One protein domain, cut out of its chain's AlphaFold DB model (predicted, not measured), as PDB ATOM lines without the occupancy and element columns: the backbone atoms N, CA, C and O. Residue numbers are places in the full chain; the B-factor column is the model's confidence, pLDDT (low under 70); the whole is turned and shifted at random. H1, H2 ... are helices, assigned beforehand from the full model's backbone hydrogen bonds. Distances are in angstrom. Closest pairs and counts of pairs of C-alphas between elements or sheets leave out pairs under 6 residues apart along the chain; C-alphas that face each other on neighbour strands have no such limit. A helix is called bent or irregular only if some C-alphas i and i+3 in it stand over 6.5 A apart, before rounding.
ATOM      1  N   LYS A  27     230.742 246.220 191.672       87.56
ATOM      2  CA  LYS A  27     230.042 246.538 192.920       87.56
ATOM      3  C   LYS A  27     230.363 245.533 194.029       87.56
ATOM      4  O   LYS A  27     230.523 245.936 195.176       87.56
ATOM      5  N   ASP A  28     230.468 244.247 193.699       88.19
ATOM      6  CA  ASP A  28     230.864 243.211 194.654       88.19
ATOM      7  C   ASP A  28     232.264 243.457 195.201       88.19
ATOM      8  O   ASP A  28     232.449 243.395 196.417       88.19
ATOM      9  N   VAL A  29     233.222 243.739 194.313       89.81
ATOM     10  CA  VAL A  29     234.615 244.017 194.683       89.81
ATOM     11  C   VAL A  29     234.678 245.260 195.566       89.81
ATOM     12  O   VAL A  29     235.202 245.191 196.672       89.81
ATOM     13  N   LYS A  30     234.034 246.356 195.152       90.25
ATOM     14  CA  LYS A  30     234.010 247.607 195.921       90.25
ATOM     15  C   LYS A  30     233.390 247.441 197.311       90.25
ATOM     16  O   LYS A  30     233.899 247.982 198.289       90.25
ATOM     17  N   ASN A  31     232.302 246.678 197.422       90.81
ATOM     18  CA  ASN A  31     231.683 246.394 198.717       90.81
ATOM     19  C   ASN A  31     232.597 245.553 199.615       90.81
ATOM     20  O   ASN A  31     232.642 245.792 200.819       90.81
ATOM     21  N   ALA A  32     233.316 244.583 199.043       92.19
ATOM     22  CA  ALA A  32     234.276 243.777 199.786       92.19
ATOM     23  C   ALA A  32     235.478 244.613 200.249       92.19
ATOM     24  O   ALA A  32     235.870 244.499 201.406       92.19
ATOM     25  N   GLU A  33     236.014 245.497 199.400       93.56
ATOM     26  CA  GLU A  33     237.085 246.427 199.780       93.56
ATOM     27  C   GLU A  33     236.646 247.343 200.922       93.56
ATOM     28  O   GLU A  33     237.315 247.399 201.952       93.56
ATOM     29  N   LYS A  34     235.479 247.990 200.787       92.50
ATOM     30  CA  LYS A  34     234.902 248.836 201.838       92.50
ATOM     31  C   LYS A  34     234.757 248.078 203.158       92.50
ATOM     32  O   LYS A  34     235.147 248.575 204.209       92.50
ATOM     33  N   TYR A  35     234.209 246.869 203.096       91.50
ATOM     34  CA  TYR A  35     234.022 246.019 204.263       91.50
ATOM     35  C   TYR A  35     235.351 245.665 204.945       91.50
ATOM     36  O   TYR A  35     235.488 245.858 206.150       91.50
ATOM     37  N   VAL A  36     236.352 245.222 204.181       94.25
ATOM     38  CA  VAL A  36     237.681 244.895 204.716       94.25
ATOM     39  C   VAL A  36     238.343 246.121 205.349       94.25
ATOM     40  O   VAL A  36     238.896 246.008 206.439       94.25
ATOM     41  N   LEU A  37     238.250 247.296 204.718       93.12
ATOM     42  CA  LEU A  37     238.784 248.544 205.276       93.12
ATOM     43  C   LEU A  37     238.118 248.907 206.613       93.12
ATOM     44  O   LEU A  37     238.781 249.405 207.523       93.12
ATOM     45  N   TYR A  38     236.823 248.627 206.764       91.19
ATOM     46  CA  TYR A  38     236.086 248.923 207.996       91.19
ATOM     47  C   TYR A  38     236.506 247.996 209.129       91.19
ATOM     48  O   TYR A  38     236.759 248.459 210.241       91.19
ATOM     49  N   GLU A  39     236.635 246.703 208.837       91.00
ATOM     50  CA  GLU A  39     237.142 245.724 209.796       91.00
ATOM     51  C   GLU A  39     238.600 246.018 210.179       91.00
ATOM     52  O   GLU A  39     238.970 245.866 211.341       91.00
ATOM     53  N   SER A  40     239.415 246.521 209.247       91.31
ATOM     54  CA  SER A  40     240.787 246.958 209.528       91.31
ATOM     55  C   SER A  40     240.851 248.082 210.547       91.31
ATOM     56  O   SER A  40     241.626 248.000 211.498       91.31
ATOM     57  N   VAL A  41     240.009 249.103 210.382       90.06
ATOM     58  CA  VAL A  41     239.880 250.194 211.356       90.06
ATOM     59  C   VAL A  41     239.358 249.670 212.693       90.06
ATOM     60  O   VAL A  41     239.894 250.015 213.744       90.06
ATOM     61  N   TYR A  42     238.333 248.818 212.670       87.38
ATOM     62  CA  TYR A  42     237.705 248.287 213.880       87.38
ATOM     63  C   TYR A  42     238.666 247.435 214.723       87.38
ATOM     64  O   TYR A  42     238.721 247.572 215.947       87.38
ATOM     65  N   HIS A  43     239.440 246.570 214.070       88.06
ATOM     66  CA  HIS A  43     240.400 245.683 214.717       88.06
ATOM     67  C   HIS A  43     241.798 246.298 214.868       88.06
ATOM     68  O   HIS A  43     242.669 245.663 215.459       88.06
ATOM     69  N   SER A  44     242.024 247.516 214.366       89.56
ATOM     70  CA  SER A  44     243.331 248.188 214.343       89.56
ATOM     71  C   SER A  44     244.440 247.338 213.699       89.56
ATOM     72  O   SER A  44     245.571 247.289 214.189       89.56
ATOM     73  N   VAL A  45     244.123 246.656 212.595       91.12
ATOM     74  CA  VAL A  45     245.060 245.813 211.828       91.12
ATOM     75  C   VAL A  45     244.987 246.125 210.335       91.12
ATOM     76  O   VAL A  45     244.012 246.687 209.845       91.12
ATOM     77  N   SER A  46     246.016 245.739 209.579       93.69
ATOM     78  CA  SER A  46     246.070 246.032 208.142       93.69
ATOM     79  C   SER A  46     244.954 245.330 207.338       93.69
ATOM     80  O   SER A  46     244.514 244.243 207.731       93.69
ATOM     81  N   PRO A  47     244.544 245.871 206.173       94.38
ATOM     82  CA  PRO A  47     243.616 245.200 205.249       94.38
ATOM     83  C   PRO A  47     244.074 243.803 204.842       94.38
ATOM     84  O   PRO A  47     243.285 242.860 204.828       94.38
ATOM     85  N   ALA A  48     245.377 243.635 204.605       94.56
ATOM     86  CA  ALA A  48     245.963 242.336 204.296       94.56
ATOM     87  C   ALA A  48     245.784 241.332 205.449       94.56
ATOM     88  O   ALA A  48     245.480 240.163 205.210       94.56
ATOM     89  N   THR A  49     245.919 241.788 206.699       94.75
ATOM     90  CA  THR A  49     245.664 240.958 207.883       94.75
ATOM     91  C   THR A  49     244.206 240.511 207.923       94.75
ATOM     92  O   THR A  49     243.961 239.315 208.051       94.75
ATOM     93  N   ILE A  50     243.246 241.425 207.746       95.88
ATOM     94  CA  ILE A  50     241.810 241.096 207.725       95.88
ATOM     95  C   ILE A  50     241.483 240.067 206.641       95.88
ATOM     96  O   ILE A  50     240.820 239.067 206.919       95.88
ATOM     97  N   VAL A  51     241.994 240.256 205.422       96.38
ATOM     98  CA  VAL A  51     241.835 239.277 204.333       96.38
ATOM     99  C   VAL A  51     242.388 237.909 204.740       96.38
ATOM    100  O   VAL A  51     241.723 236.889 204.544       96.38
ATOM    101  N   GLY A  52     243.575 237.877 205.351       94.94
ATOM    102  CA  GLY A  52     244.173 236.652 205.879       94.94
ATOM    103  C   GLY A  52     243.283 235.960 206.912       94.94
ATOM    104  O   GLY A  52     243.067 234.751 206.818       94.94
ATOM    105  N   LEU A  53     242.703 236.719 207.846       95.44
ATOM    106  CA  LEU A  53     241.781 236.198 208.858       95.44
ATOM    107  C   LEU A  53     240.524 235.583 208.222       95.44
ATOM    108  O   LEU A  53     240.169 234.457 208.570       95.44
ATOM    109  N   HIS A  54     239.912 236.243 207.232       95.38
ATOM    110  CA  HIS A  54     238.792 235.666 206.472       95.38
ATOM    111  C   HIS A  54     239.185 234.384 205.725       95.38
ATOM    112  O   HIS A  54     238.409 233.432 205.665       95.38
ATOM    113  N   CYS A  55     240.396 234.317 205.172       94.88
ATOM    114  CA  CYS A  55     240.875 233.098 204.526       94.88
ATOM    115  C   CYS A  55     241.091 231.940 205.511       94.88
ATOM    116  O   CYS A  55     240.797 230.789 205.173       94.88
ATOM    117  N   LEU A  56     241.572 232.223 206.724       93.88
ATOM    118  CA  LEU A  56     241.793 231.211 207.763       93.88
ATOM    119  C   LEU A  56     240.487 230.579 208.265       93.88
ATOM    120  O   LEU A  56     240.516 229.437 208.720       93.88
ATOM    121  N   THR A  57     239.358 231.284 208.157       91.38
ATOM    122  CA  THR A  57     238.033 230.827 208.616       91.38
ATOM    123  C   THR A  57     237.155 230.214 207.527       91.38
ATOM    124  O   THR A  57     236.026 229.797 207.808       91.38
ATOM    125  N   VAL A  58     237.649 230.108 206.285       88.06
ATOM    126  CA  VAL A  58     236.976 229.325 205.229       88.06
ATOM    127  C   VAL A  58     236.815 227.870 205.676       88.06
ATOM    128  O   VAL A  58     235.762 227.264 205.483       88.06
ATOM    129  N   ASN A  59     237.852 227.342 206.325       86.62
ATOM    130  CA  ASN A  59     237.809 226.089 207.065       86.62
ATOM    131  C   ASN A  59     237.774 226.386 208.564       86.62
ATOM    132  O   ASN A  59     238.081 227.494 208.986       86.62
ATOM    133  N   GLU A  60     237.412 225.397 209.380       87.06
ATOM    134  CA  GLU A  60     237.469 225.561 210.834       87.06
ATOM    135  C   GLU A  60     238.937 225.734 211.275       87.06
ATOM    136  O   GLU A  60     239.723 224.794 211.101       87.06
ATOM    137  N   PRO A  61     239.344 226.898 211.819       87.81
ATOM    138  CA  PRO A  61     240.730 227.096 212.210       87.81
ATOM    139  C   PRO A  61     241.034 226.291 213.474       87.81
ATOM    140  O   PRO A  61     240.193 226.141 214.367       87.81
ATOM    141  N   SER A  62     242.261 225.772 213.566       91.06
ATOM    142  CA  SER A  62     242.701 225.022 214.742       91.06
ATOM    143  C   SER A  62     242.715 225.910 215.990       91.06
ATOM    144  O   SER A  62     242.806 227.136 215.903       91.06
ATOM    145  N   LYS A  63     242.690 225.287 217.174       91.12
ATOM    146  CA  LYS A  63     242.803 226.014 218.445       91.12
ATOM    147  C   LYS A  63     244.047 226.914 218.485       91.12
ATOM    148  O   LYS A  63     243.940 228.070 218.858       91.12
ATOM    149  N   PHE A  64     245.194 226.411 218.020       92.44
ATOM    150  CA  PHE A  64     246.436 227.186 217.949       92.44
ATOM    151  C   PHE A  64     246.278 228.477 217.130       92.44
ATOM    152  O   PHE A  64     246.733 229.539 217.552       92.44
ATOM    153  N   ILE A  65     245.594 228.407 215.984       90.88
ATOM    154  CA  ILE A  65     245.334 229.576 215.134       90.88
ATOM    155  C   ILE A  65     244.388 230.563 215.829       90.88
ATOM    156  O   ILE A  65     244.673 231.757 215.830       90.88
ATOM    157  N   LYS A  66     243.317 230.083 216.475       89.25
ATOM    158  CA  LYS A  66     242.385 230.937 217.244       89.25
ATOM    159  C   LYS A  66     243.048 231.614 218.450       89.25
ATOM    160  O   LYS A  66     242.715 232.750 218.771       89.25
ATOM    161  N   ASP A  67     243.988 230.931 219.104       90.94
ATOM    162  CA  ASP A  67     244.743 231.478 220.237       90.94
ATOM    163  C   ASP A  67     245.780 232.523 219.775       90.94
ATOM    164  O   ASP A  67     246.037 233.497 220.485       90.94
ATOM    165  N   THR A  68     246.350 232.336 218.576       92.38
ATOM    166  CA  THR A  68     247.326 233.257 217.960       92.38
ATOM    167  C   THR A  68     246.658 234.531 217.444       92.38
ATOM    168  O   THR A  68     247.152 235.628 217.693       92.38
ATOM    169  N   TYR A  69     245.524 234.392 216.753       90.44
ATOM    170  CA  TYR A  69     244.764 235.495 216.168       90.44
ATOM    171  C   TYR A  69     243.434 235.643 216.902       90.44
ATOM    172  O   TYR A  69     242.422 235.043 216.532       90.44
ATOM    173  N   LYS A  70     243.441 236.427 217.983       88.50
ATOM    174  CA  LYS A  70     242.278 236.568 218.874       88.50
ATOM    175  C   LYS A  70     241.071 237.186 218.174       88.50
ATOM    176  O   LYS A  70     239.943 236.919 218.591       88.50
ATOM    177  N   GLU A  71     241.308 237.964 217.122       89.12
ATOM    178  CA  GLU A  71     240.308 238.571 216.246       89.12
ATOM    179  C   GLU A  71     239.361 237.517 215.668       89.12
ATOM    180  O   GLU A  71     238.174 237.789 215.542       89.12
ATOM    181  N   LEU A  72     239.838 236.289 215.427       89.56
ATOM    182  CA  LEU A  72     239.029 235.177 214.911       89.56
ATOM    183  C   LEU A  72     237.877 234.758 215.835       89.56
ATOM    184  O   LEU A  72     236.986 234.032 215.402       89.56
ATOM    185  N   ASN A  73     237.885 235.195 217.096       86.69
ATOM    186  CA  ASN A  73     236.775 234.980 218.026       86.69
ATOM    187  C   ASN A  73     235.669 236.042 217.881       86.69
ATOM    188  O   ASN A  73     234.671 235.985 218.600       86.69
ATOM    189  N   HIS A  74     235.843 237.036 217.005       87.19
ATOM    190  CA  HIS A  74     234.830 238.044 216.727       87.19
ATOM    191  C   HIS A  74     233.739 237.469 215.798       87.19
ATOM    192  O   HIS A  74     234.082 236.811 214.811       87.19
ATOM    193  N   PRO A  75     232.438 237.752 216.037       85.69
ATOM    194  CA  PRO A  75     231.333 237.170 215.262       85.69
ATOM    195  C   PRO A  75     231.398 237.436 213.758       85.69
ATOM    196  O   PRO A  75     230.824 236.702 212.960       85.69
ATOM    197  N   VAL A  76     232.114 238.488 213.356       82.88
ATOM    198  CA  VAL A  76     232.322 238.833 211.949       82.88
ATOM    199  C   VAL A  76     233.002 237.711 211.153       82.88
ATOM    200  O   VAL A  76     232.737 237.556 209.963       82.88
ATOM    201  N   PHE A  77     233.808 236.874 211.814       88.44
ATOM    202  CA  PHE A  77     234.496 235.742 211.195       88.44
ATOM    203  C   PHE A  77     233.709 234.426 211.278       88.44
ATOM    204  O   PHE A  77     234.204 233.397 210.815       88.44
ATOM    205  N   GLU A  78     232.485 234.423 211.813       87.75
ATOM    206  CA  GLU A  78     231.637 233.222 211.868       87.75
ATOM    207  C   GLU A  78     230.902 232.957 210.540       87.75
ATOM    208  O   GLU A  78     230.560 231.809 210.234       87.75
ATOM    209  N   ASP A  79     230.693 233.987 209.708       88.50
ATOM    210  CA  ASP A  79     230.009 233.841 208.418       88.50
ATOM    211  C   ASP A  79     230.935 233.247 207.344       88.50
ATOM    212  O   ASP A  79     231.603 233.943 206.573       88.50
ATOM    213  N   LYS A  80     230.915 231.914 207.243       87.56
ATOM    214  CA  LYS A  80     231.705 231.157 206.259       87.56
ATOM    215  C   LYS A  80     231.441 231.569 204.807       87.56
ATOM    216  O   LYS A  80     232.335 231.405 203.976       87.56
ATOM    217  N   LYS A  81     230.256 232.095 204.464       89.19
ATOM    218  CA  LYS A  81     229.961 232.534 203.088       89.19
ATOM    219  C   LYS A  81     230.683 233.838 202.774       89.19
ATOM    220  O   LYS A  81     231.313 233.929 201.719       89.19
ATOM    221  N   VAL A  82     230.622 234.808 203.684       89.25
ATOM    222  CA  VAL A  82     231.340 236.085 203.551       89.25
ATOM    223  C   VAL A  82     232.849 235.842 203.540       89.25
ATOM    224  O   VAL A  82     233.525 236.276 202.607       89.25
ATOM    225  N   ASN A  83     233.352 235.047 204.489       92.00
ATOM    226  CA  ASN A  83     234.766 234.668 204.577       92.00
ATOM    227  C   ASN A  83     235.277 234.045 203.272       92.00
ATOM    228  O   ASN A  83     236.288 234.479 202.717       92.00
ATOM    229  N   LYS A  84     234.544 233.056 202.741       93.00
ATOM    230  CA  LYS A  84     234.888 232.400 201.477       93.00
ATOM    231  C   LYS A  84     234.886 233.382 200.313       93.00
ATOM    232  O   LYS A  84     235.810 233.340 199.511       93.00
ATOM    233  N   LYS A  85     233.903 234.281 200.229       91.81
ATOM    234  CA  LYS A  85     233.837 235.278 199.155       91.81
ATOM    235  C   LYS A  85     235.051 236.211 199.165       91.81
ATOM    236  O   LYS A  85     235.680 236.385 198.128       91.81
ATOM    237  N   ILE A  86     235.380 236.782 200.324       94.12
ATOM    238  CA  ILE A  86     236.538 237.677 200.478       94.12
ATOM    239  C   ILE A  86     237.821 236.926 200.122       94.12
ATOM    240  O   ILE A  86     238.649 237.441 199.375       94.12
ATOM    241  N   CYS A  87     237.958 235.686 200.598       94.69
ATOM    242  CA  CYS A  87     239.127 234.872 200.298       94.69
ATOM    243  C   CYS A  87     239.245 234.516 198.806       94.69
ATOM    244  O   CYS A  87     240.343 234.560 198.255       94.69
ATOM    245  N   ASP A  88     238.134 234.182 198.144       94.25
ATOM    246  CA  ASP A  88     238.109 233.884 196.707       94.25
ATOM    247  C   ASP A  88     238.489 235.144 195.894       94.25
ATOM    248  O   ASP A  88     239.396 235.081 195.068       94.25
ATOM    249  N   MET A  89     237.915 236.314 196.207       93.44
ATOM    250  CA  MET A  89     238.284 237.595 195.574       93.44
ATOM    251  C   MET A  89     239.761 237.961 195.767       93.44
ATOM    252  O   MET A  89     240.401 238.475 194.850       93.44
ATOM    253  N   ALA A  90     240.303 237.714 196.961       93.56
ATOM    254  CA  ALA A  90     241.706 237.970 197.261       93.56
ATOM    255  C   ALA A  90     242.636 237.047 196.461       93.56
ATOM    256  O   ALA A  90     243.626 237.513 195.900       93.56
ATOM    257  N   LYS A  91     242.304 235.751 196.366       91.81
ATOM    258  CA  LYS A  91     243.058 234.774 195.558       91.81
ATOM    259  C   LYS A  91     243.053 235.120 194.074       91.81
ATOM    260  O   LYS A  91     244.065 234.911 193.410       91.81
ATOM    261  N   ASP A  92     241.951 235.678 193.587       91.31
ATOM    262  CA  ASP A  92     241.808 236.133 192.204       91.31
ATOM    263  C   ASP A  92     242.472 237.509 191.955       91.31
ATOM    264  O   ASP A  92     242.449 238.016 190.835       91.31
ATOM    265  N   GLY A  93     243.085 238.127 192.977       89.38
ATOM    266  CA  GLY A  93     243.795 239.407 192.857       89.38
ATOM    267  C   GLY A  93     242.878 240.616 192.640       89.38
ATOM    268  O   GLY A  93     243.311 241.633 192.094       89.38
ATOM    269  N   LEU A  94     241.604 240.504 193.028       91.25
ATOM    270  CA  LEU A  94     240.585 241.524 192.767       91.25
ATOM    271  C   LEU A  94     240.538 242.626 193.827       91.25
ATOM    272  O   LEU A  94     240.097 243.727 193.516       91.25
ATOM    273  N   LEU A  95     240.977 242.342 195.056       92.06
ATOM    274  CA  LEU A  95     241.016 243.319 196.148       92.06
ATOM    275  C   LEU A  95     242.330 244.104 196.081       92.06
ATOM    276  O   LEU A  95     243.377 243.586 196.473       92.06
ATOM    277  N   LYS A  96     242.273 245.331 195.564       89.06
ATOM    278  CA  LYS A  96     243.450 246.189 195.360       89.06
ATOM    279  C   LYS A  96     243.537 247.315 196.381       89.06
ATOM    280  O   LYS A  96     244.632 247.767 196.689       89.06
ATOM    281  N   PHE A  97     242.395 247.713 196.943       87.62
ATOM    282  CA  PHE A  97     242.255 248.822 197.891       87.62
ATOM    283  C   PHE A  97     242.682 250.183 197.321       87.62
ATOM    284  O   PHE A  97     242.904 251.125 198.077       87.62
ATOM    285  N   ASP A  98     242.720 250.313 195.993       80.94
ATOM    286  CA  ASP A  98     243.021 251.569 195.291       80.94
ATOM    287  C   ASP A  98     241.950 252.648 195.560       80.94
ATOM    288  O   ASP A  98     242.182 253.836 195.372       80.94
ATOM    289  N   SER A  99     240.765 252.227 196.013       72.88
ATOM    290  CA  SER A  99     239.607 253.073 196.308       72.88
ATOM    291  C   SER A  99     239.581 253.622 197.743       72.88
ATOM    292  O   SER A  99     238.571 254.189 198.156       72.88
ATOM    293  N   ILE A 100     240.659 253.469 198.525       81.38
ATOM    294  CA  ILE A 100     240.681 253.874 199.942       81.38
ATOM    295  C   ILE A 100     240.339 255.357 200.149       81.38
ATOM    296  O   ILE A 100     239.594 255.687 201.074       81.38
ATOM    297  N   ASP A 101     240.794 256.225 199.244       84.94
ATOM    298  CA  ASP A 101     240.527 257.668 199.278       84.94
ATOM    299  C   ASP A 101     239.027 257.974 199.144       84.94
ATOM    300  O   ASP A 101     238.522 258.925 199.740       84.94
ATOM    301  N   GLU A 102     238.274 257.133 198.427       85.88
ATOM    302  CA  GLU A 102     236.822 257.286 198.296       85.88
ATOM    303  C   GLU A 102     236.087 257.066 199.625       85.88
ATOM    304  O   GLU A 102     234.973 257.561 199.807       85.88
ATOM    305  N   PHE A 103     236.698 256.328 200.558       87.31
ATOM    306  CA  PHE A 103     236.122 256.000 201.862       87.31
ATOM    307  C   PHE A 103     236.772 256.765 203.019       87.31
ATOM    308  O   PHE A 103     236.357 256.580 204.162       87.31
ATOM    309  N   GLU A 104     237.749 257.635 202.755       87.25
ATOM    310  CA  GLU A 104     238.584 258.272 203.782       87.25
ATOM    311  C   GLU A 104     237.756 258.972 204.875       87.25
ATOM    312  O   GLU A 104     238.025 258.812 206.066       87.25
ATOM    313  N   LEU A 105     236.710 259.713 204.487       88.25
ATOM    314  CA  LEU A 105     235.820 260.390 205.436       88.25
ATOM    315  C   LEU A 105     235.069 259.399 206.332       88.25
ATOM    316  O   LEU A 105     235.015 259.586 207.548       88.25
ATOM    317  N   GLU A 106     234.516 258.330 205.752       89.62
ATOM    318  CA  GLU A 106     233.793 257.317 206.522       89.62
ATOM    319  C   GLU A 106     234.738 256.550 207.466       89.62
ATOM    320  O   GLU A 106     234.372 256.271 208.610       89.62
ATOM    321  N   LEU A 107     235.966 256.259 207.018       89.12
ATOM    322  CA  LEU A 107     237.003 255.602 207.820       89.12
ATOM    323  C   LEU A 107     237.438 256.473 209.005       89.12
ATOM    324  O   LEU A 107     237.452 255.989 210.137       89.12
ATOM    325  N   LYS A 108     237.688 257.771 208.786       87.56
ATOM    326  CA  LYS A 108     238.008 258.725 209.865       87.56
ATOM    327  C   LYS A 108     236.882 258.826 210.891       87.56
ATOM    328  O   LYS A 108     237.132 258.856 212.096       87.56
ATOM    329  N   GLU A 109     235.626 258.855 210.447       87.56
ATOM    330  CA  GLU A 109     234.490 258.840 211.371       87.56
ATOM    331  C   GLU A 109     234.421 257.553 212.201       87.56
ATOM    332  O   GLU A 109     234.083 257.601 213.389       87.56
ATOM    333  N   LEU A 110     234.700 256.406 211.581       84.25
ATOM    334  CA  LEU A 110     234.762 255.109 212.252       84.25
ATOM    335  C   LEU A 110     235.875 255.079 213.303       84.25
ATOM    336  O   LEU A 110     235.599 254.713 214.447       84.25
TER     337      LEU A 110
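AT A GLANCE: This is residues 27 to 110 of the 118 residues of an uncharacterized protein of Haemophilus influenzae PittII (UniProt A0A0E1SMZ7). H1 has H6 on one side and the crossed pair H2 and H5 on the other; the short H3 and H4 lie at the end far from H6. Printed are 84 residues, with six named helices, H1 to H6 in order: all helix, compact, radius of gyration of the C-alphas 12.6 A, spans 38 by 27 by 17 A.

HOW THE PARTS SIT: Begin at H1, residues 27 to 43; its residues 36 to 40 alone touch H2, residues 47 to 56, about perpendicular at 81 degrees, closest C-alphas Ser 40 and Pro 47, 5.4 A. H3, residues 63 to 68, touches no helix. H4, residues 70 to 73, is close to H2 but not clearly touching, closest C-alphas Leu 72 and Leu 53, 6.7 A. H5, residues 80 to 91, touches H2, opposite ways at a steep tilt of 58 degrees, closest C-alphas Asn 83 and His 54, 4.6 A. H6, residues 100 to 110, touches H1, the same way at a steep tilt of 40 degrees, closest C-alphas Leu 107 and Tyr 38, 6.7 A. Each O i to N i+4 pair is within hydrogen-bond range in H1, H2, H3 and H5, and 5 of 7 in H6; H4 is too short for one.

IN THESE COORDINATES: Find C-alpha 27 at (230.042, 246.538, 192.920); H1 runs 24.1 A from there. H2 spans 14.3 A, H5 16.0 A. H6, irregular with C-alphas 102 and 105 7.8 A apart, ends at C-alpha 110, (234.762, 255.109, 212.252).

THE WHOLE: The C-alphas farthest apart, Lys 63 and Glu 102, are 37.7 A apart. The printed part has no cut, no link is long, and no printed residue is under pLDDT 70.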